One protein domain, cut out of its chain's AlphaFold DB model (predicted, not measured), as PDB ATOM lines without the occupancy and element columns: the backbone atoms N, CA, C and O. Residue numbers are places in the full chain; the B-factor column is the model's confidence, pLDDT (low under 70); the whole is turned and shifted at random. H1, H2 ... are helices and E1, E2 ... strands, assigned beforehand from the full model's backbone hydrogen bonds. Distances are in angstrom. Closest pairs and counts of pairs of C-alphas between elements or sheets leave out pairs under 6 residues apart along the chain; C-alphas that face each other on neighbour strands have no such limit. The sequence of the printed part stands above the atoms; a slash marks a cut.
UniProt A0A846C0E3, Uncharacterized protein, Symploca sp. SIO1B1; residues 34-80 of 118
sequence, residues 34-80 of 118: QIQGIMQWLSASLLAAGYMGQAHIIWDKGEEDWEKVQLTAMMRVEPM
ATOM      1  N   GLN A  34     170.300 159.194 192.980       94.62
ATOM      2  CA  GLN A  34     170.698 157.820 193.251       94.62
ATOM      3  C   GLN A  34     171.204 157.665 194.688       94.62
ATOM      4  O   GLN A  34     170.800 156.730 195.381       94.62
ATOM      5  N   ILE A  35     172.031 158.604 195.162       95.50
ATOM      6  CA  ILE A  35     172.485 158.647 196.559       95.50
ATOM      7  C   ILE A  35     171.284 158.695 197.507       95.50
ATOM      8  O   ILE A  35     171.218 157.913 198.454       95.50
ATOM      9  N   GLN A  36     170.317 159.577 197.244       96.19
ATOM     10  CA  GLN A  36     169.120 159.708 198.067       96.19
ATOM     11  C   GLN A  36     168.321 158.402 198.118       96.19
ATOM     12  O   GLN A  36     167.949 157.972 199.209       96.19
ATOM     13  N   GLY A  37     168.093 157.752 196.973       96.75
ATOM     14  CA  GLY A  37     167.367 156.482 196.913       96.75
ATOM     15  C   GLY A  37     168.049 155.371 197.717       96.75
ATOM     16  O   GLY A  37     167.395 154.659 198.479       96.75
ATOM     17  N   ILE A  38     169.376 155.275 197.628       96.94
ATOM     18  CA  ILE A  38     170.168 154.289 198.377       96.94
ATOM     19  C   ILE A  38     170.123 154.579 199.879       96.94
ATOM     20  O   ILE A  38     169.900 153.670 200.675       96.94
ATOM     21  N   MET A  39     170.272 155.845 200.280       97.50
ATOM     22  CA  MET A  39     170.195 156.250 201.687       97.50
ATOM     23  C   MET A  39     168.807 156.002 202.282       97.50
ATOM     24  O   MET A  39     168.702 155.565 203.428       97.50
ATOM     25  N   GLN A  40     167.739 156.243 201.515       97.06
ATOM     26  CA  GLN A  40     166.365 155.947 201.926       97.06
ATOM     27  C   GLN A  40     166.154 154.449 202.123       97.06
ATOM     28  O   GLN A  40     165.663 154.038 203.175       97.06
ATOM     29  N   TRP A  41     166.563 153.635 201.146       97.31
ATOM     30  CA  TRP A  41     166.466 152.183 201.246       97.31
ATOM     31  C   TRP A  41     167.265 151.642 202.438       97.31
ATOM     32  O   TRP A  41     166.741 150.843 203.215       97.31
ATOM     33  N   LEU A  42     168.499 152.114 202.633       97.44
ATOM     34  CA  LEU A  42     169.355 151.665 203.728       97.44
ATOM     35  C   LEU A  42     168.769 152.054 205.088       97.44
ATOM     36  O   LEU A  42     168.718 151.234 206.002       97.44
ATOM     37  N   SER A  43     168.261 153.283 205.203       96.75
ATOM     38  CA  SER A  43     167.621 153.753 206.433       96.75
ATOM     39  C   SER A  43     166.377 152.934 206.768       96.75
ATOM     40  O   SER A  43     166.212 152.499 207.905       96.75
ATOM     41  N   ALA A  44     165.518 152.679 205.777       96.31
ATOM     42  CA  ALA A  44     164.329 151.851 205.953       96.31
ATOM     43  C   ALA A  44     164.690 150.413 206.352       96.31
ATOM     44  O   ALA A  44     164.048 149.853 207.236       96.31
ATOM     45  N   SER A  45     165.741 149.848 205.756       96.06
ATOM     46  CA  SER A  45     166.220 148.494 206.060       96.06
ATOM     47  C   SER A  45     166.734 148.381 207.497       96.06
ATOM     48  O   SER A  45     166.359 147.457 208.215       96.06
ATOM     49  N   LEU A  46     167.527 149.356 207.954       96.25
ATOM     50  CA  LEU A  46     168.015 149.412 209.336       96.25
ATOM     51  C   LEU A  46     166.865 149.558 210.338       96.25
ATOM     52  O   LEU A  46     166.813 148.823 211.322       96.25
ATOM     53  N   LEU A  47     165.907 150.447 210.065       96.06
ATOM     54  CA  LEU A  47     164.730 150.620 210.921       96.06
ATOM     55  C   LEU A  47     163.850 149.364 210.956       96.06
ATOM     56  O   LEU A  47     163.375 148.992 212.027       96.06
ATOM     57  N   ALA A  48     163.653 148.695 209.818       95.50
ATOM     58  CA  ALA A  48     162.900 147.444 209.736       95.50
ATOM     59  C   ALA A  48     163.577 146.307 210.521       95.50
ATOM     60  O   ALA A  48     162.889 145.486 211.120       95.50
ATOM     61  N   ALA A  49     164.912 146.303 210.583       95.00
ATOM     62  CA  ALA A  49     165.695 145.408 211.432       95.00
ATOM     63  C   ALA A  49     165.719 145.827 212.920       95.00
ATOM     64  O   ALA A  49     166.377 145.182 213.733       95.00
ATOM     65  N   GLY A  50     165.028 146.910 213.296       95.00
ATOM     66  CA  GLY A  50     164.995 147.430 214.665       95.00
ATOM     67  C   GLY A  50     166.260 148.186 215.086       95.00
ATOM     68  O   GLY A  50     166.421 148.493 216.268       95.00
ATOM     69  N   TYR A  51     167.155 148.512 214.150       94.69
ATOM     70  CA  TYR A  51     168.386 149.237 214.438       94.69
ATOM     71  C   TYR A  51     168.141 150.750 214.531       94.69
ATOM     72  O   TYR A  51     167.648 151.380 213.596       94.69
ATOM     73  N   MET A  52     168.519 151.348 215.665       91.81
ATOM     74  CA  MET A  52     168.329 152.780 215.959       91.81
ATOM     75  C   MET A  52     169.639 153.491 216.345       91.81
ATOM     76  O   MET A  52     169.609 154.546 216.967       91.81
ATOM     77  N   GLY A  53     170.794 152.903 216.019       94.06
ATOM     78  CA  GLY A  53     172.116 153.437 216.362       94.06
ATOM     79  C   GLY A  53     172.801 154.199 215.223       94.06
ATOM     80  O   GLY A  53     172.153 154.776 214.347       94.06
ATOM     81  N   GLN A  54     174.132 154.185 215.241       96.44
ATOM     82  CA  GLN A  54     174.972 154.756 214.196       96.44
ATOM     83  C   GLN A  54     175.413 153.669 213.209       96.44
ATOM     84  O   GLN A  54     175.973 152.653 213.595       96.44
ATOM     85  N   ALA A  55     175.171 153.898 211.925       97.56
ATOM     86  CA  ALA A  55     175.659 153.063 210.839       97.56
ATOM     87  C   ALA A  55     176.585 153.865 209.916       97.56
ATOM     88  O   ALA A  55     176.668 155.094 209.994       97.56
ATOM     89  N   HIS A  56     177.257 153.162 209.014       98.19
ATOM     90  CA  HIS A  56     178.241 153.726 208.098       98.19
ATOM     91  C   HIS A  56     177.961 153.273 206.670       98.19
ATOM     92  O   HIS A  56     177.610 152.117 206.447       98.19
ATOM     93  N   ILE A  57     178.168 154.154 205.695       98.06
ATOM     94  CA  ILE A  57     178.180 153.806 204.276       98.06
ATOM     95  C   ILE A  57     179.415 154.383 203.588       98.06
ATOM     96  O   ILE A  57     179.724 155.571 203.694       98.06
ATOM     97  N   ILE A  58     180.113 153.525 202.855       98.00
ATOM     98  CA  ILE A  58     181.236 153.884 201.996       98.00
ATOM     99  C   ILE A  58     180.749 153.908 200.545       98.00
ATOM    100  O   ILE A  58     180.149 152.943 200.079       98.00
ATOM    101  N   TRP A  59     181.021 154.988 199.819       97.25
ATOM    102  CA  TRP A  59     180.800 155.089 198.375       97.25
ATOM    103  C   TRP A  59     182.109 154.781 197.649       97.25
ATOM    104  O   TRP A  59     182.954 155.659 197.487       97.25
ATOM    105  N   ASP A  60     182.277 153.521 197.263       96.19
ATOM    106  CA  ASP A  60     183.577 152.914 196.992       96.19
ATOM    107  C   ASP A  60     183.881 152.737 195.499       96.19
ATOM    108  O   ASP A  60     183.064 152.220 194.728       96.19
ATOM    109  N   LYS A  61     185.090 153.115 195.082       94.31
ATOM    110  CA  LYS A  61     185.573 152.958 193.702       94.31
ATOM    111  C   LYS A  61     186.321 151.653 193.436       94.31
ATOM    112  O   LYS A  61     186.527 151.345 192.264       94.31
ATOM    113  N   GLY A  62     186.680 150.896 194.472       89.56
ATOM    114  CA  GLY A  62     187.284 149.567 194.343       89.56
ATOM    115  C   GLY A  62     188.794 149.482 194.566       89.56
ATOM    116  O   GLY A  62     189.345 148.387 194.506       89.56
ATOM    117  N   GLU A  63     189.464 150.606 194.823       86.38
ATOM    118  CA  GLU A  63     190.921 150.681 195.036       86.38
ATOM    119  C   GLU A  63     191.282 151.581 196.230       86.38
ATOM    120  O   GLU A  63     192.392 152.099 196.341       86.38
ATOM    121  N   GLU A  64     190.317 151.819 197.113       90.12
ATOM    122  CA  GLU A  64     190.450 152.737 198.236       90.12
ATOM    123  C   GLU A  64     190.788 151.968 199.519       90.12
ATOM    124  O   GLU A  64     190.264 150.884 199.784       90.12
ATOM    125  N   ASP A  65     191.670 152.542 200.337       93.19
ATOM    126  CA  ASP A  65     191.984 151.997 201.655       93.19
ATOM    127  C   ASP A  65     190.983 152.520 202.691       93.19
ATOM    128  O   ASP A  65     191.042 153.667 203.147       93.19
ATOM    129  N   TRP A  66     190.047 151.648 203.057       95.06
ATOM    130  CA  TRP A  66     189.025 151.913 204.064       95.06
ATOM    131  C   TRP A  66     189.305 151.231 205.405       95.06
ATOM    132  O   TRP A  66     188.442 151.278 206.282       95.06
ATOM    133  N   GLU A  67     190.465 150.597 205.593       94.25
ATOM    134  CA  GLU A  67     190.739 149.709 206.732       94.25
ATOM    135  C   GLU A  67     190.451 150.390 208.073       94.25
ATOM    136  O   GLU A  67     189.695 149.877 208.898       94.25
ATOM    137  N   LYS A  68     190.956 151.611 208.269       94.12
ATOM    138  CA  LYS A  68     190.722 152.369 209.506       94.12
ATOM    139  C   LYS A  68     189.236 152.599 209.791       94.12
ATOM    140  O   LYS A  68     188.816 152.551 210.949       94.12
ATOM    141  N   VAL A  69     188.450 152.897 208.755       94.88
ATOM    142  CA  VAL A  69     187.011 153.158 208.893       94.88
ATOM    143  C   VAL A  69     186.303 151.854 209.253       94.88
ATOM    144  O   VAL A  69     185.553 151.831 210.228       94.88
ATOM    145  N   GLN A  70     186.630 150.767 208.547       95.38
ATOM    146  CA  GLN A  70     186.116 149.418 208.796       95.38
ATOM    147  C   GLN A  70     186.368 148.971 210.239       95.38
ATOM    148  O   GLN A  70     185.416 148.700 210.974       95.38
ATOM    149  N   LEU A  71     187.621 149.019 210.695       93.12
ATOM    150  CA  LEU A  71     187.995 148.648 212.061       93.12
ATOM    151  C   LEU A  71     187.302 149.526 213.116       93.12
ATOM    152  O   LEU A  71     186.914 149.033 214.173       93.12
ATOM    153  N   THR A  72     187.110 150.821 212.839       92.62
ATOM    154  CA  THR A  72     186.415 151.729 213.770       92.62
ATOM    155  C   THR A  72     184.960 151.321 213.975       92.62
ATOM    156  O   THR A  72     184.520 151.236 215.123       92.62
ATOM    157  N   ALA A  73     184.226 151.057 212.893       92.81
ATOM    158  CA  ALA A  73     182.832 150.631 212.982       92.81
ATOM    159  C   ALA A  73     182.712 149.269 213.674       92.81
ATOM    160  O   ALA A  73     181.887 149.097 214.568       92.81
ATOM    161  N   MET A  74     183.607 148.330 213.357       91.31
ATOM    162  CA  MET A  74     183.642 147.018 214.004       91.31
ATOM    163  C   MET A  74     183.872 147.094 215.511       91.31
ATOM    164  O   MET A  74     183.116 146.499 216.273       91.31
ATOM    165  N   MET A  75     184.881 147.851 215.964       91.69
ATOM    166  CA  MET A  75     185.165 148.020 217.397       91.69
ATOM    167  C   MET A  75     183.975 148.607 218.165       91.69
ATOM    168  O   MET A  75     183.846 148.398 219.370       91.69
ATOM    169  N   ARG A  76     183.112 149.361 217.479       94.06
ATOM    170  CA  ARG A  76     181.897 149.961 218.039       94.06
ATOM    171  C   ARG A  76     180.645 149.117 217.829       94.06
ATOM    172  O   ARG A  76     179.592 149.484 218.344       94.06
ATOM    173  N   VAL A  77     180.761 147.995 217.117       93.12
ATOM    174  CA  VAL A  77     179.636 147.138 216.722       93.12
ATOM    175  C   VAL A  77     178.584 147.946 215.937       93.12
ATOM    176  O   VAL A  77     177.373 147.794 216.105       93.12
ATOM    177  N   GLU A  78     179.058 148.866 215.096       96.31
ATOM    178  CA  GLU A  78     178.248 149.734 214.242       96.31
ATOM    179  C   GLU A  78     178.134 149.101 212.841       96.31
ATOM    180  O   GLU A  78     179.158 148.759 212.243       96.31
ATOM    181  N   PRO A  79     176.917 148.920 212.284       97.44
ATOM    182  CA  PRO A  79     176.745 148.352 210.953       97.44
ATOM    183  C   PRO A  79     177.473 149.177 209.893       97.44
ATOM    184  O   PRO A  79     177.280 150.393 209.794       97.44
ATOM    185  N   MET A  80     178.270 148.505 209.065       98.00
ATOM    186  CA  MET A  80     178.987 149.132 207.966       98.00
ATOM    187  C   MET A  80     178.543 148.571 206.629       98.00
ATOM    188  O   MET A  80     178.510 147.360 206.422       98.00
TER     189      MET A  80
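This is residues 34 to 80 of the 118 residues of an uncharacterized protein of Symploca sp. SIO1B1 (UniProt A0A846C0E3). A flat, open zigzag: helix H1, then strand E1 folding back through the middle, then the shorter helix H2 turning back on the other side of E1. The last residues, 76 to 80, fold back beside E1, and residues 60 to 65 stick out as a free loop. The printed part has 47 residues, with H1, E1 and H2 in that order, of mixed class. It is loose, with a radius of gyration of the C-alphas of 11.9 A and spans of 30 by 28 by 10 A.

H1, residues 34 to 48, and E1, residues 54 to 60, are near each other, with 7 pairs of C-alphas within 10 A. E1 pairs with no named strand. The closest C-alphas of E1 and H2, residues 67 to 75, are those of His 56 and Ala 73, 7.4 A apart. H1 and H2 are apart. In H1 and H2 every O i to N i+4 pair is within hydrogen-bond range.

H1 begins at C-alpha 34 (170.698, 157.820, 193.251) and is 21.0 A long. E1 measures 19.3 A. H2, 12.2 A long, ends at C-alpha 75 (185.165, 148.020, 217.397).

The C-alphas farthest apart, of Gly 50 and Glu 63, are 32.7 A apart. The printed part has no cut. The link H1 to E1 is tight, and E1 to H2 is short. No printed residue is under 70 in pLDDT.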